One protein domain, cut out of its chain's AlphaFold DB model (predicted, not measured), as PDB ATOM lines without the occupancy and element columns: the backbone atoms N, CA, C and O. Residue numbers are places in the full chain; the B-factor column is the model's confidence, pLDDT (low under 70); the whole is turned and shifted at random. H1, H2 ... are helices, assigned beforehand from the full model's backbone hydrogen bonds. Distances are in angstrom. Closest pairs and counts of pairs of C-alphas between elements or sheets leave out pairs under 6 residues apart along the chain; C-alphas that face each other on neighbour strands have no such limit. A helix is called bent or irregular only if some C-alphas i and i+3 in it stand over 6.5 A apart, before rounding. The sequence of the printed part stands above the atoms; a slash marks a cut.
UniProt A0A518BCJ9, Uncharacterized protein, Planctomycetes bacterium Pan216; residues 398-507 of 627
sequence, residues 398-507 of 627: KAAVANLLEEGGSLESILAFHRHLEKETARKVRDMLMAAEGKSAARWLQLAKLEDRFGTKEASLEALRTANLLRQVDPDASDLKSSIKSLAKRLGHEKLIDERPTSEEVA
ATOM      1  N   LYS A 398      -6.074  23.578 -42.456       96.75
ATOM      2  CA  LYS A 398      -4.772  22.893 -42.501       96.75
ATOM      3  C   LYS A 398      -4.650  21.981 -43.718       96.75
ATOM      4  O   LYS A 398      -3.611  22.019 -44.370       96.75
ATOM      5  N   ALA A 399      -5.689  21.199 -44.015       97.06
ATOM      6  CA  ALA A 399      -5.723  20.320 -45.178       97.06
ATOM      7  C   ALA A 399      -5.598  21.124 -46.483       97.06
ATOM      8  O   ALA A 399      -4.710  20.845 -47.282       97.06
ATOM      9  N   ALA A 400      -6.379  22.199 -46.635       97.50
ATOM     10  CA  ALA A 400      -6.297  23.090 -47.795       97.50
ATOM     11  C   ALA A 400      -4.903  23.734 -47.951       97.50
ATOM     12  O   ALA A 400      -4.379  23.863 -49.054       97.50
ATOM     13  N   VAL A 401      -4.256  24.112 -46.841       96.94
ATOM     14  CA  VAL A 401      -2.890  24.666 -46.857       96.94
ATOM     15  C   VAL A 401      -1.839  23.609 -47.210       96.94
ATOM     16  O   VAL A 401      -0.848  23.938 -47.862       96.94
ATOM     17  N   ALA A 402      -2.021  22.359 -46.781       95.69
ATOM     18  CA  ALA A 402      -1.143  21.259 -47.170       95.69
ATOM     19  C   ALA A 402      -1.234  20.999 -48.680       95.69
ATOM     20  O   ALA A 402      -0.195  20.975 -49.337       95.69
ATOM     21  N   ASN A 403      -2.449  20.935 -49.232       96.12
ATOM     22  CA  ASN A 403      -2.679  20.773 -50.669       96.12
ATOM     23  C   ASN A 403      -2.089  21.944 -51.469       96.12
ATOM     24  O   ASN A 403      -1.335  21.726 -52.412       96.12
ATOM     25  N   LEU A 404      -2.304  23.188 -51.020       96.25
ATOM     26  CA  LEU A 404      -1.692  24.377 -51.627       96.25
ATOM     27  C   LEU A 404      -0.160  24.279 -51.691       96.25
ATOM     28  O   LEU A 404       0.449  24.719 -52.663       96.25
ATOM     29  N   LEU A 405       0.479  23.735 -50.654       95.31
ATOM     30  CA  LEU A 405       1.927  23.538 -50.647       95.31
ATOM     31  C   LEU A 405       2.359  22.432 -51.624       95.31
ATOM     32  O   LEU A 405       3.394  22.573 -52.272       95.31
ATOM     33  N   GLU A 406       1.601  21.341 -51.715       94.50
ATOM     34  CA  GLU A 406       1.887  20.210 -52.610       94.50
ATOM     35  C   GLU A 406       1.722  20.573 -54.089       94.50
ATOM     36  O   GLU A 406       2.536  20.157 -54.913       94.50
ATOM     37  N   GLU A 407       0.751  21.423 -54.414       95.19
ATOM     38  CA  GLU A 407       0.518  21.956 -55.762       95.19
ATOM     39  C   GLU A 407       1.531  23.038 -56.178       95.19
ATOM     40  O   GLU A 407       1.470  23.564 -57.290       95.19
ATOM     41  N   GLY A 408       2.489  23.380 -55.309       93.19
ATOM     42  CA  GLY A 408       3.498  24.399 -55.596       93.19
ATOM     43  C   GLY A 408       2.967  25.830 -55.491       93.19
ATOM     44  O   GLY A 408       3.463  26.725 -56.177       93.19
ATOM     45  N   GLY A 409       1.971  26.059 -54.632       92.44
ATOM     46  CA  GLY A 409       1.422  27.379 -54.352       92.44
ATOM     47  C   GLY A 409       2.495  28.393 -53.950       92.44
ATOM     48  O   GLY A 409       3.514  28.062 -53.334       92.44
ATOM     49  N   SER A 410       2.267  29.663 -54.291       90.38
ATOM     50  CA  SER A 410       3.245  30.709 -54.001       90.38
ATOM     51  C   SER A 410       3.471  30.861 -52.495       90.38
ATOM     52  O   SER A 410       2.561  30.711 -51.672       90.38
ATOM     53  N   LEU A 411       4.700  31.214 -52.118       88.81
ATOM     54  CA  LEU A 411       5.073  31.390 -50.716       88.81
ATOM     55  C   LEU A 411       4.191  32.428 -50.004       88.81
ATOM     56  O   LEU A 411       3.839  32.256 -48.839       88.81
ATOM     57  N   GLU A 412       3.799  33.486 -50.709       85.94
ATOM     58  CA  GLU A 412       2.895  34.522 -50.201       85.94
ATOM     59  C   GLU A 412       1.510  33.959 -49.862       85.94
ATOM     60  O   GLU A 412       0.985  34.240 -48.781       85.94
ATOM     61  N   SER A 413       0.968  33.100 -50.733       90.69
ATOM     62  CA  SER A 413      -0.311  32.412 -50.524       90.69
ATOM     63  C   SER A 413      -0.264  31.513 -49.299       90.69
ATOM     64  O   SER A 413      -1.160  31.547 -48.462       90.69
ATOM     65  N   ILE A 414       0.819  30.756 -49.127       93.25
ATOM     66  CA  ILE A 414       0.974  29.859 -47.978       93.25
ATOM     67  C   ILE A 414       1.119  30.662 -46.672       93.25
ATOM     68  O   ILE A 414       0.519  30.331 -45.645       93.25
ATOM     69  N   LEU A 415       1.875  31.765 -46.697       89.88
ATOM     70  CA  LEU A 415       2.081  32.629 -45.529       89.88
ATOM     71  C   LEU A 415       0.824  33.405 -45.111       89.88
ATOM     72  O   LEU A 415       0.720  33.803 -43.940       89.88
ATOM     73  N   ALA A 416      -0.160  33.556 -46.006       90.19
ATOM     74  CA  ALA A 416      -1.500  34.027 -45.654       90.19
ATOM     75  C   ALA A 416      -2.088  33.230 -44.477       90.19
ATOM     76  O   ALA A 416      -2.703  33.799 -43.572       90.19
ATOM     77  N   PHE A 417      -1.788  31.931 -44.435       93.69
ATOM     78  CA  PHE A 417      -2.307  30.967 -43.473       93.69
ATOM     79  C   PHE A 417      -1.264  30.524 -42.442       93.69
ATOM     80  O   PHE A 417      -1.384  29.451 -41.854       93.69
ATOM     81  N   HIS A 418      -0.257  31.355 -42.147       89.81
ATOM     82  CA  HIS A 418       0.833  31.003 -41.221       89.81
ATOM     83  C   HIS A 418       0.374  30.501 -39.837       89.81
ATOM     84  O   HIS A 418       1.134  29.812 -39.158       89.81
ATOM     85  N   ARG A 419      -0.849  30.838 -39.394       90.06
ATOM     86  CA  ARG A 419      -1.461  30.362 -38.136       90.06
ATOM     87  C   ARG A 419      -1.954  28.914 -38.196       90.06
ATOM     88  O   ARG A 419      -2.129  28.304 -37.145       90.06
ATOM     89  N   HIS A 420      -2.143  28.371 -39.393       93.31
ATOM     90  CA  HIS A 420      -2.621  27.010 -39.642       93.31
ATOM     91  C   HIS A 420      -1.511  26.068 -40.089       93.31
ATOM     92  O   HIS A 420      -1.747  24.877 -40.188       93.31
ATOM     93  N   LEU A 421      -0.287  26.559 -40.296       93.31
ATOM     94  CA  LEU A 421       0.829  25.681 -40.635       93.31
ATOM     95  C   LEU A 421       1.084  24.680 -39.509       93.31
ATOM     96  O   LEU A 421       1.316  25.082 -38.361       93.31
ATOM     97  N   GLU A 422       1.049  23.397 -39.850       93.00
ATOM     98  CA  GLU A 422       1.513  22.321 -38.984       93.00
ATOM     99  C   GLU A 422       3.040  22.284 -38.940       93.00
ATOM    100  O   GLU A 422       3.718  22.944 -39.725       93.00
ATOM    101  N   LYS A 423       3.609  21.518 -38.004       91.19
ATOM    102  CA  LYS A 423       5.062  21.494 -37.782       91.19
ATOM    103  C   LYS A 423       5.844  21.064 -39.027       91.19
ATOM    104  O   LYS A 423       6.908  21.615 -39.289       91.19
ATOM    105  N   GLU A 424       5.337  20.096 -39.787       92.19
ATOM    106  CA  GLU A 424       5.994  19.616 -41.008       92.19
ATOM    107  C   GLU A 424       5.850  20.608 -42.164       92.19
ATOM    108  O   GLU A 424       6.854  21.007 -42.754       92.19
ATOM    109  N   THR A 425       4.634  21.094 -42.420       92.31
ATOM    110  CA  THR A 425       4.348  22.134 -43.420       92.31
ATOM    111  C   THR A 425       5.158  23.398 -43.146       92.31
ATOM    112  O   THR A 425       5.753  23.971 -44.051       92.31
ATOM    113  N   ALA A 426       5.267  23.807 -41.884       92.31
ATOM    114  CA  ALA A 426       6.071  24.952 -41.493       92.31
ATOM    115  C   ALA A 426       7.567  24.757 -41.737       92.31
ATOM    116  O   ALA A 426       8.227  25.717 -42.117       92.31
ATOM    117  N   ARG A 427       8.117  23.550 -41.548       92.56
ATOM    118  CA  ARG A 427       9.517  23.271 -41.908       92.56
ATOM    119  C   ARG A 427       9.732  23.415 -43.410       92.56
ATOM    120  O   ARG A 427      10.660  24.103 -43.807       92.56
ATOM    121  N   LYS A 428       8.831  22.872 -44.233       94.12
ATOM    122  CA  LYS A 428       8.891  23.056 -45.691       94.12
ATOM    123  C   LYS A 428       8.830  24.545 -46.068       94.12
ATOM    124  O   LYS A 428       9.674  25.024 -46.815       94.12
ATOM    125  N   VAL A 429       7.900  25.303 -45.479       93.62
ATOM    126  CA  VAL A 429       7.770  26.758 -45.694       93.62
ATOM    127  C   VAL A 429       9.005  27.523 -45.222       93.62
ATOM    128  O   VAL A 429       9.433  28.464 -45.882       93.62
ATOM    129  N   ARG A 430       9.602  27.127 -44.096       93.81
ATOM    130  CA  ARG A 430      10.872  27.665 -43.599       93.81
ATOM    131  C   ARG A 430      11.991  27.421 -44.608       93.81
ATOM    132  O   ARG A 430      12.724  28.350 -44.923       93.81
ATOM    133  N   ASP A 431      12.107  26.209 -45.132       92.00
ATOM    134  CA  ASP A 431      13.152  25.863 -46.091       92.00
ATOM    135  C   ASP A 431      12.952  26.631 -47.410       92.00
ATOM    136  O   ASP A 431      13.910  27.191 -47.935       92.00
ATOM    137  N   MET A 432      11.707  26.808 -47.872       92.31
ATOM    138  CA  MET A 432      11.372  27.715 -48.984       92.31
ATOM    139  C   MET A 432      11.754  29.172 -48.673       92.31
ATOM    140  O   MET A 432      12.360  29.852 -49.500       92.31
ATOM    141  N   LEU A 433      11.453  29.650 -47.459       91.12
ATOM    142  CA  LEU A 433      11.844  30.970 -46.955       91.12
ATOM    143  C   LEU A 433      13.352  31.140 -46.804       91.12
ATOM    144  O   LEU A 433      13.801  32.280 -46.715       91.12
ATOM    145  N   MET A 434      14.139  30.073 -46.777       89.06
ATOM    146  CA  MET A 434      15.600  30.137 -46.768       89.06
ATOM    147  C   MET A 434      16.175  30.014 -48.182       89.06
ATOM    148  O   MET A 434      17.140  30.703 -48.497       89.06
ATOM    149  N   ALA A 435      15.552  29.201 -49.037       89.38
ATOM    150  CA  ALA A 435      16.022  28.892 -50.385       89.38
ATOM    151  C   ALA A 435      15.657  29.943 -51.440       89.38
ATOM    152  O   ALA A 435      16.421  30.127 -52.381       89.38
ATOM    153  N   ALA A 436      14.515  30.631 -51.318       84.06
ATOM    154  CA  ALA A 436      14.101  31.596 -52.336       84.06
ATOM    155  C   ALA A 436      15.139  32.725 -52.506       84.06
ATOM    156  O   ALA A 436      15.778  33.164 -51.545       84.06
ATOM    157  N   GLU A 437      15.288  33.237 -53.719       69.81
ATOM    158  CA  GLU A 437      16.212  34.332 -54.011       69.81
ATOM    159  C   GLU A 437      15.660  35.668 -53.475       69.81
ATOM    160  O   GLU A 437      14.460  35.823 -53.251       69.81
ATOM    161  N   GLY A 438      16.540  36.627 -53.181       68.88
ATOM    162  CA  GLY A 438      16.152  37.938 -52.650       68.88
ATOM    163  C   GLY A 438      15.923  37.987 -51.129       68.88
ATOM    164  O   GLY A 438      15.104  37.278 -50.540       68.88
ATOM    165  N   LYS A 439      16.642  38.894 -50.460       74.38
ATOM    166  CA  LYS A 439      16.522  39.151 -49.017       74.38
ATOM    167  C   LYS A 439      15.603  40.358 -48.788       74.38
ATOM    168  O   LYS A 439      16.080  41.488 -48.779       74.38
ATOM    169  N   SER A 440      14.298  40.140 -48.600       85.25
ATOM    170  CA  SER A 440      13.360  41.214 -48.223       85.25
ATOM    171  C   SER A 440      13.097  41.237 -46.715       85.25
ATOM    172  O   SER A 440      13.050  40.197 -46.052       85.25
ATOM    173  N   ALA A 441      12.902  42.428 -46.146       89.06
ATOM    174  CA  ALA A 441      12.619  42.577 -44.716       89.06
ATOM    175  C   ALA A 441      11.319  41.865 -44.302       89.06
ATOM    176  O   ALA A 441      11.249  41.258 -43.231       89.06
ATOM    177  N   ALA A 442      10.298  41.909 -45.165       88.69
ATOM    178  CA  ALA A 442       9.013  41.256 -44.936       88.69
ATOM    179  C   ALA A 442       9.170  39.739 -44.810       88.69
ATOM    180  O   ALA A 442       8.635  39.141 -43.878       88.69
ATOM    181  N   ARG A 443       9.965  39.128 -45.694       87.75
ATOM    182  CA  ARG A 443      10.242  37.690 -45.692       87.75
ATOM    183  C   ARG A 443      10.908  37.232 -44.398       87.75
ATOM    184  O   ARG A 443      10.419  36.315 -43.745       87.75
ATOM    185  N   TRP A 444      11.976  37.910 -43.985       91.56
ATOM    186  CA  TRP A 444      12.680  37.588 -42.741       91.56
ATOM    187  C   TRP A 444      11.815  37.815 -41.500       91.56
ATOM    188  O   TRP A 444      11.904  37.057 -40.538       91.56
ATOM    189  N   LEU A 445      10.916  38.801 -41.531       93.12
ATOM    190  CA  LEU A 445       9.925  38.977 -40.473       93.12
ATOM    191  C   LEU A 445       8.937  37.800 -40.419       93.12
ATOM    192  O   LEU A 445       8.556  37.387 -39.325       93.12
ATOM    193  N   GLN A 446       8.512  37.259 -41.564       91.38
ATOM    194  CA  GLN A 446       7.661  36.065 -41.591       91.38
ATOM    195  C   GLN A 446       8.406  34.836 -41.065       91.38
ATOM    196  O   GLN A 446       7.852  34.115 -40.238       91.38
ATOM    197  N   LEU A 447       9.675  34.655 -41.443       92.81
ATOM    198  CA  LEU A 447      10.525  33.604 -40.884       92.81
ATOM    199  C   LEU A 447      10.660  33.743 -39.361       92.81
ATOM    200  O   LEU A 447      10.426  32.784 -38.637       92.81
ATOM    201  N   ALA A 448      10.925  34.949 -38.853       94.31
ATOM    202  CA  ALA A 448      11.015  35.201 -37.417       94.31
ATOM    203  C   ALA A 448       9.722  34.836 -36.672       94.31
ATOM    204  O   ALA A 448       9.772  34.213 -35.611       94.31
ATOM    205  N   LYS A 449       8.556  35.195 -37.231       93.19
ATOM    206  CA  LYS A 449       7.245  34.821 -36.672       93.19
ATOM    207  C   LYS A 449       7.035  33.307 -36.676       93.19
ATOM    208  O   LYS A 449       6.432  32.783 -35.741       93.19
ATOM    209  N   LEU A 450       7.494  32.631 -37.728       92.44
ATOM    210  CA  LEU A 450       7.402  31.185 -37.861       92.44
ATOM    211  C   LEU A 450       8.263  30.493 -36.795       92.44
ATOM    212  O   LEU A 450       7.738  29.690 -36.033       92.44
ATOM    213  N   GLU A 451       9.535  30.869 -36.667       93.56
ATOM    214  CA  GLU A 451      10.468  30.323 -35.665       93.56
ATOM    215  C   GLU A 451       9.976  30.562 -34.221       93.56
ATOM    216  O   GLU A 451       9.960  29.643 -33.401       93.56
ATOM    217  N   ASP A 452       9.454  31.760 -33.917       93.50
ATOM    218  CA  ASP A 452       8.856  32.073 -32.603       93.50
ATOM    219  C   ASP A 452       7.727  31.090 -32.254       93.50
ATOM    220  O   ASP A 452       7.652  30.562 -31.146       93.50
ATOM    221  N   ARG A 453       6.870  30.782 -33.236       90.06
ATOM    222  CA  ARG A 453       5.745  29.855 -33.062       90.06
ATOM    223  C   ARG A 453       6.203  28.425 -32.763       90.06
ATOM    224  O   ARG A 453       5.505  27.721 -32.035       90.06
ATOM    225  N   PHE A 454       7.338  27.990 -33.310       87.88
ATOM    226  CA  PHE A 454       7.863  26.631 -33.123       87.88
ATOM    227  C   PHE A 454       8.876  26.504 -31.979       87.88
ATOM    228  O   PHE A 454       9.425  25.420 -31.775       87.88
ATOM    229  N   GLY A 455       9.062  27.562 -31.184       84.12
ATOM    230  CA  GLY A 455       9.843  27.526 -29.947       84.12
ATOM    231  C   GLY A 455      11.354  27.661 -30.138       84.12
ATOM    232  O   GLY A 455      12.107  27.391 -29.207       84.12
ATOM    233  N   THR A 456      11.815  28.092 -31.310       91.31
ATOM    234  CA  THR A 456      13.231  28.335 -31.623       91.31
ATOM    235  C   THR A 456      13.557  29.816 -31.419       91.31
ATOM    236  O   THR A 456      13.748  30.583 -32.365       91.31
ATOM    237  N   LYS A 457      13.591  30.251 -30.151       94.12
ATOM    238  CA  LYS A 457      13.722  31.670 -29.772       94.12
ATOM    239  C   LYS A 457      14.954  32.340 -30.392       94.12
ATOM    240  O   LYS A 457      14.858  33.469 -30.870       94.12
ATOM    241  N   GLU A 458      16.091  31.653 -30.409       95.44
ATOM    242  CA  GLU A 458      17.351  32.149 -30.966       95.44
ATOM    243  C   GLU A 458      17.248  32.360 -32.481       95.44
ATOM    244  O   GLU A 458      17.576  33.440 -32.968       95.44
ATOM    245  N   ALA A 459      16.707  31.376 -33.212       94.12
ATOM    246  CA  ALA A 459      16.494  31.476 -34.657       94.12
ATOM    247  C   ALA A 459      15.485  32.581 -35.005       94.12
ATOM    248  O   ALA A 459      15.681  33.336 -35.957       94.12
ATOM    249  N   SER A 460      14.433  32.734 -34.194       95.12
ATOM    250  CA  SER A 460      13.476  33.832 -34.331       95.12
ATOM    251  C   SER A 460      14.138  35.196 -34.148       95.12
ATOM    252  O   SER A 460      13.912  36.106 -34.948       95.12
ATOM    253  N   LEU A 461      14.988  35.344 -33.127       95.25
ATOM    254  CA  LEU A 461      15.708  36.585 -32.863       95.25
ATOM    255  C   LEU A 461      16.705  36.916 -33.980       95.25
ATOM    256  O   LEU A 461      16.795  38.073 -34.385       95.25
ATOM    257  N   GLU A 462      17.430  35.923 -34.491       93.81
ATOM    258  CA  GLU A 462      18.348  36.089 -35.620       93.81
ATOM    259  C   GLU A 462      17.603  36.511 -36.893       93.81
ATOM    260  O   GLU A 462      17.964  37.502 -37.534       93.81
ATOM    261  N   ALA A 463      16.495  35.840 -37.217       94.25
ATOM    262  CA  ALA A 463      15.652  36.224 -38.340       94.25
ATOM    263  C   ALA A 463      15.062  37.634 -38.156       94.25
ATOM    264  O   ALA A 463      15.002  38.413 -39.107       94.25
ATOM    265  N   LEU A 464      14.682  38.008 -36.929       95.44
ATOM    266  CA  LEU A 464      14.153  39.336 -36.619       95.44
ATOM    267  C   LEU A 464      15.218  40.433 -36.713       95.44
ATOM    268  O   LEU A 464      14.916  41.533 -37.179       95.44
ATOM    269  N   ARG A 465      16.457  40.142 -36.301       93.38
ATOM    270  CA  ARG A 465      17.622  41.018 -36.500       93.38
ATOM    271  C   ARG A 465      17.837  41.276 -37.979       93.38
ATOM    272  O   ARG A 465      17.874  42.433 -38.391       93.38
ATOM    273  N   THR A 466      17.854  40.213 -38.777       92.06
ATOM    274  CA  THR A 466      17.968  40.306 -40.234       92.06
ATOM    275  C   THR A 466      16.816  41.108 -40.837       92.06
ATOM    276  O   THR A 466      17.049  41.993 -41.657       92.06
ATOM    277  N   ALA A 467      15.580  40.889 -40.381       93.44
ATOM    278  CA  ALA A 467      14.418  41.663 -40.812       93.44
ATOM    279  C   ALA A 467      14.544  43.152 -40.458       93.44
ATOM    280  O   ALA A 467      14.248  44.007 -41.292       93.44
ATOM    281  N   ASN A 468      14.988  43.488 -39.242       92.75
ATOM    282  CA  ASN A 468      15.188  44.876 -38.830       92.75
ATOM    283  C   ASN A 468      16.324  45.544 -39.604       92.75
ATOM    284  O   ASN A 468      16.189  46.701 -39.993       92.75
ATOM    285  N   LEU A 469      17.414  44.825 -39.856       88.69
ATOM    286  CA  LEU A 469      18.520  45.320 -40.657       88.69
ATOM    287  C   LEU A 469      18.075  45.573 -42.104       88.69
ATOM    288  O   LEU A 469      18.251  46.675 -42.622       88.69
ATOM    289  N   LEU A 470      17.391  44.604 -42.719       88.56
ATOM    290  CA  LEU A 470      16.810  44.757 -44.051       88.56
ATOM    291  C   LEU A 470      15.816  45.919 -44.107       88.56
ATOM    292  O   LEU A 470      15.818  46.688 -45.058       88.56
ATOM    293  N   ARG A 471      15.017  46.126 -43.055       90.38
ATOM    294  CA  ARG A 471      14.084  47.259 -42.952       90.38
ATOM    295  C   ARG A 471      14.793  48.616 -43.002       90.38
ATOM    296  O   ARG A 471      14.194  49.614 -43.408       90.38
ATOM    297  N   GLN A 472      16.025  48.694 -42.505       83.44
ATOM    298  CA  GLN A 472      16.808  49.929 -42.502       83.44
ATOM    299  C   GLN A 472      17.406  50.236 -43.878       83.44
ATOM    300  O   GLN A 472      17.508  51.413 -44.218       83.44
ATOM    301  N   VAL A 473      17.731  49.206 -44.665       78.50
ATOM    302  CA  VAL A 473      18.289  49.339 -46.025       78.50
ATOM    303  C   VAL A 473      17.203  49.388 -47.113       78.50
ATOM    304  O   VAL A 473      17.434  49.911 -48.200       78.50
ATOM    305  N   ASP A 474      16.019  48.840 -46.838       80.38
ATOM    306  CA  ASP A 474      14.900  48.755 -47.772       80.38
ATOM    307  C   ASP A 474      13.988  49.993 -47.641       80.38
ATOM    308  O   ASP A 474      13.432  50.257 -46.561       80.38
ATOM    309  N   PRO A 475      13.838  50.786 -48.717       69.38
ATOM    310  CA  PRO A 475      13.057  52.013 -48.677       69.38
ATOM    311  C   PRO A 475      11.566  51.793 -48.419       69.38
ATOM    312  O   PRO A 475      10.943  52.667 -47.800       69.38
ATOM    313  N   ASP A 476      11.028  50.648 -48.833       77.75
ATOM    314  CA  ASP A 476       9.596  50.334 -48.807       77.75
ATOM    315  C   ASP A 476       9.198  49.597 -47.522       77.75
ATOM    316  O   ASP A 476       8.035  49.542 -47.132       77.75
ATOM    317  N   ALA A 477      10.180  49.123 -46.758       84.44
ATOM    318  CA  ALA A 477       9.954  48.383 -45.527       84.44
ATOM    319  C   ALA A 477       9.603  49.260 -44.303       84.44
ATOM    320  O   ALA A 477       9.557  48.748 -43.182       84.44
ATOM    321  N   SER A 478       9.367  50.576 -44.447       81.06
ATOM    322  CA  SER A 478       9.065  51.464 -43.298       81.06
ATOM    323  C   SER A 478       7.921  50.944 -42.431       81.06
ATOM    324  O   SER A 478       7.985  51.014 -41.199       81.06
ATOM    325  N   ASP A 479       6.922  50.362 -43.079       84.31
ATOM    326  CA  ASP A 479       5.651  49.985 -42.471       84.31
ATOM    327  C   ASP A 479       5.786  48.734 -41.590       84.31
ATOM    328  O   ASP A 479       4.957  48.470 -40.716       84.31
ATOM    329  N   LEU A 480       6.903  48.009 -41.723       89.44
ATOM    330  CA  LEU A 480       7.225  46.840 -40.909       89.44
ATOM    331  C   LEU A 480       7.737  47.201 -39.507       89.44
ATOM    332  O   LEU A 480       7.810  46.320 -38.647       89.44
ATOM    333  N   LYS A 481       8.078  48.475 -39.236       91.31
ATOM    334  CA  LYS A 481       8.665  48.915 -37.952       91.31
ATOM    335  C   LYS A 481       7.805  48.508 -36.750       91.31
ATOM    336  O   LYS A 481       8.332  48.024 -35.752       91.31
ATOM    337  N   SER A 482       6.488  48.689 -36.844       89.69
ATOM    338  CA  SER A 482       5.544  48.354 -35.769       89.69
ATOM    339  C   SER A 482       5.480  46.847 -35.508       89.69
ATOM    340  O   SER A 482       5.511  46.421 -34.353       89.69
ATOM    341  N   SER A 483       5.463  46.039 -36.572       91.12
ATOM    342  CA  SER A 483       5.432  44.575 -36.486       91.12
ATOM    343  C   SER A 483       6.732  44.010 -35.916       91.12
ATOM    344  O   SER A 483       6.687  43.156 -35.032       91.12
ATOM    345  N   ILE A 484       7.883  44.525 -36.363       94.50
ATOM    346  CA  ILE A 484       9.198  44.155 -35.824       94.50
ATOM    347  C   ILE A 484       9.284  44.535 -34.345       94.50
ATOM    348  O   ILE A 484       9.641  43.690 -33.532       94.50
ATOM    349  N   LYS A 485       8.883  45.757 -33.968       95.25
ATOM    350  CA  LYS A 485       8.868  46.194 -32.562       95.25
ATOM    351  C   LYS A 485       7.970  45.306 -31.696       95.25
ATOM    352  O   LYS A 485       8.355  44.939 -30.589       95.25
ATOM    353  N   SER A 486       6.781  44.953 -32.188       94.06
ATOM    354  CA  SER A 486       5.846  44.086 -31.465       94.06
ATOM    355  C   SER A 486       6.428  42.691 -31.229       94.06
ATOM    356  O   SER A 486       6.367  42.197 -30.101       94.06
ATOM    357  N   LEU A 487       7.038  42.085 -32.253       94.94
ATOM    358  CA  LEU A 487       7.685  40.780 -32.121       94.94
ATOM    359  C   LEU A 487       8.922  40.853 -31.216       94.94
ATOM    360  O   LEU A 487       9.076  40.024 -30.327       94.94
ATOM    361  N   ALA A 488       9.745  41.892 -31.362       96.44
ATOM    362  CA  ALA A 488      10.920  42.121 -30.527       96.44
ATOM    363  C   ALA A 488      10.540  42.239 -29.044       96.44
ATOM    364  O   ALA A 488      11.152  41.598 -28.193       96.44
ATOM    365  N   LYS A 489       9.477  42.993 -28.731       96.25
ATOM    366  CA  LYS A 489       8.927  43.089 -27.374       96.25
ATOM    367  C   LYS A 489       8.471  41.728 -26.847       96.25
ATOM    368  O   LYS A 489       8.785  41.396 -25.709       96.25
ATOM    369  N   ARG A 490       7.774  40.929 -27.665       95.19
ATOM    370  CA  ARG A 490       7.325  39.576 -27.289       95.19
ATOM    371  C   ARG A 490       8.494  38.633 -26.993       95.19
ATOM    372  O   ARG A 490       8.418  37.867 -26.040       95.19
ATOM    373  N   LEU A 491       9.583  38.739 -27.751       95.88
ATOM    374  CA  LEU A 491      10.806  37.958 -27.545       95.88
ATOM    375  C   LEU A 491      11.670  38.469 -26.371       95.88
ATOM    376  O   LEU A 491      12.610  37.783 -25.964       95.88
ATOM    377  N   GLY A 492      11.363  39.642 -25.805       96.31
ATOM    378  CA  GLY A 492      12.126  40.266 -24.715       96.31
ATOM    379  C   GLY A 492      13.306  41.139 -25.165       96.31
ATOM    380  O   GLY A 492      14.189  41.426 -24.365       96.31
ATOM    381  N   HIS A 493      13.325  41.581 -26.425       96.31
ATOM    382  CA  HIS A 493      14.406  42.357 -27.045       96.31
ATOM    383  C   HIS A 493      13.901  43.684 -27.637       96.31
ATOM    384  O   HIS A 493      14.212  44.022 -28.773       96.31
ATOM    385  N   GLU A 494      13.108  44.465 -26.894       94.56
ATOM    386  CA  GLU A 494      12.479  45.693 -27.427       94.56
ATOM    387  C   GLU A 494      13.491  46.715 -27.986       94.56
ATOM    388  O   GLU A 494      13.184  47.398 -28.962       94.56
ATOM    389  N   LYS A 495      14.715  46.753 -27.437       94.44
ATOM    390  CA  LYS A 495      15.811  47.626 -27.896       94.44
ATOM    391  C   LYS A 495      16.317  47.304 -29.303       94.44
ATOM    392  O   LYS A 495      16.894  48.181 -29.935       94.44
ATOM    393  N   LEU A 496      16.031  46.108 -29.826       92.62
ATOM    394  CA  LEU A 496      16.436  45.687 -31.168       92.62
ATOM    395  C   LEU A 496      16.002  46.683 -32.252       92.62
ATOM    396  O   LEU A 496      16.679  46.839 -33.261       92.62
ATOM    397  N   ILE A 497      14.869  47.369 -32.064       89.88
ATOM    398  CA  ILE A 497      14.362  48.325 -33.055       89.88
ATOM    399  C   ILE A 497      15.248  49.571 -33.196       89.88
ATOM    400  O   ILE A 497      15.264  50.181 -34.269       89.88
ATOM    401  N   ASP A 498      15.962  49.915 -32.125       89.12
ATOM    402  CA  ASP A 498      16.845  51.076 -32.019       89.12
ATOM    403  C   ASP A 498      18.323  50.684 -32.199       89.12
ATOM    404  O   ASP A 498      19.178  51.556 -32.355       89.12
ATOM    405  N   GLU A 499      18.627  49.380 -32.209       88.69
ATOM    406  CA  GLU A 499      19.959  48.862 -32.506       88.69
ATOM    407  C   GLU A 499      20.360  49.221 -33.939       88.69
ATOM    408  O   GLU A 499      19.640  48.986 -34.923       88.69
ATOM    409  N   ARG A 500      21.541  49.830 -34.037       83.44
ATOM    410  CA  ARG A 500      22.164  50.175 -35.306       83.44
ATOM    411  C   ARG A 500      22.922  48.962 -35.825       83.44
ATOM    412  O   ARG A 500      23.647  48.344 -35.047       83.44
ATOM    413  N   PRO A 501      22.784  48.639 -37.114       86.12
ATOM    414  CA  PRO A 501      23.535  47.548 -37.688       86.12
ATOM    415  C   PRO A 501      25.009  47.910 -37.807       86.12
ATOM    416  O   PRO A 501      25.378  49.032 -38.163       86.12
ATOM    417  N   THR A 502      25.848  46.925 -37.538       89.81
ATOM    418  CA  THR A 502      27.285  46.993 -37.785       89.81
ATOM    419  C   THR A 502      27.586  46.799 -39.273       89.81
ATOM    420  O   THR A 502      26.801  46.201 -40.014       89.81
ATOM    421  N   SER A 503      28.745  47.274 -39.730       89.50
ATOM    422  CA  SER A 503      29.201  47.046 -41.108       89.50
ATOM    423  C   SER A 503      29.322  45.560 -41.453       89.50
ATOM    424  O   SER A 503      28.984  45.162 -42.563       89.50
ATOM    425  N   GLU A 504      29.734  44.728 -40.494       91.44
ATOM    426  CA  GLU A 504      29.856  43.279 -40.678       91.44
ATOM    427  C   GLU A 504      28.492  42.610 -40.916       91.44
ATOM    428  O   GLU A 504      28.352  41.773 -41.808       91.44
ATOM    429  N   GLU A 505      27.459  42.994 -40.161       90.00
ATOM    430  CA  GLU A 505      26.101  42.473 -40.351       90.00
ATOM    431  C   GLU A 505      25.533  42.872 -41.716       90.00
ATOM    432  O   GLU A 505      24.912  42.059 -42.402       90.00
ATOM    433  N   VAL A 506      25.791  44.109 -42.145       89.06
ATOM    434  CA  VAL A 506      25.373  44.613 -43.459       89.06
ATOM    435  C   VAL A 506      26.090  43.868 -44.587       89.06
ATOM    436  O   VAL A 506      25.451  43.466 -45.561       89.06
ATOM    437  N   ALA A 507      27.390  43.610 -44.433       89.62
ATOM    438  CA  ALA A 507      28.172  42.823 -45.382       89.62
ATOM    439  C   ALA A 507      27.640  41.384 -45.511       89.62
ATOM    440  O   ALA A 507      27.501  40.879 -46.624       89.62
TER     441      ALA A 507
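AT A GLANCE: This is residues 398 to 507 of the 627 residues of an uncharacterized protein of Planctomycetes bacterium Pan216 (UniProt A0A518BCJ9). The longest helix, H5, lies side by side with H4 and H6 in an up-and-down bundle of three helices, each running against the one before it. From the H4 side of this bundle, H3, H2 and H1 follow one after another to one end of an elongated body; short H7 packs on H5 and H6, and short H8 lies near H5 at the other end. The printed part has 110 residues with eight named helices, H1 to H8 in chain order, and no named strand; its class is all helix. It is compact, with a radius of gyration of the C-alphas of 14.1 A, and spans 41 by 27 by 23 A.

IN THESE COORDINATES: H5, residues 457 to 473, is 24.4 A long. Before it come H1, residues 398 to 406, starting at C-alpha 398 (-4.772, 22.893, -42.501); H2, residues 411 to 416; H3, residues 423 to 435, 18.3 A; and H4, residues 441 to 454, 20.3 A. After it come H6, residues 477 to 491, 20.8 A; H7, residues 494 to 497; and H8, residues 503 to 507, ending at C-alpha 507 (28.172, 42.823, -45.382). H6 is only just irregular: C-alphas 479 and 482 are 6.9 A apart.

HOW THE PARTS SIT: H4 and H5, a helical hairpin, touch at a shallow tilt of 12 degrees, opposite ways; their closest C-alphas, of Ala 448 and Ser 460, are 4.2 A apart. H5 and H6, also a hairpin, touch at a shallow tilt of 23 degrees, closest at the C-alphas of Arg 471 and Ala 477, 5.0 A. H4 and H6 touch and run the same way at 20 degrees, a shallow tilt, closest at the C-alphas of Ala 441 and Ala 477, 6.4 A. H3 touches H4 at a shallow tilt of 27 degrees, opposite ways, closest at the C-alphas of Arg 430 and Leu 447, 6.5 A. With residues 429 to 433 alone H3 touches H2, at a steep tilt of 43 degrees; the closest C-alphas, of Leu 411 and Val 429, are 7.3 A apart. H1 and H2 only just touch, with 3 pairs of C-alphas within 8 A, closest at Val 401 and Ile 414, 6.6 A. H7 touches H6, closest at the C-alphas of Ala 488 and Glu 494, 5.0 A. H8 is close to H5 but not clearly touching, with the C-alphas of Leu 469 and Val 506 7.4 A apart. In H1, H2, H3, H4, H5 and H8 every O i to N i+4 pair is within hydrogen-bond range; in H6 8 of 11 are, and H7 is too short for such a pair.

THE WHOLE: The C-alphas farthest apart, of Ala 399 and Ser 503, are 44.2 A apart. The printed part has no cut and no long link. Mean pLDDT of the printed part is 90.7; residues 437, 438 and 475 are under 70.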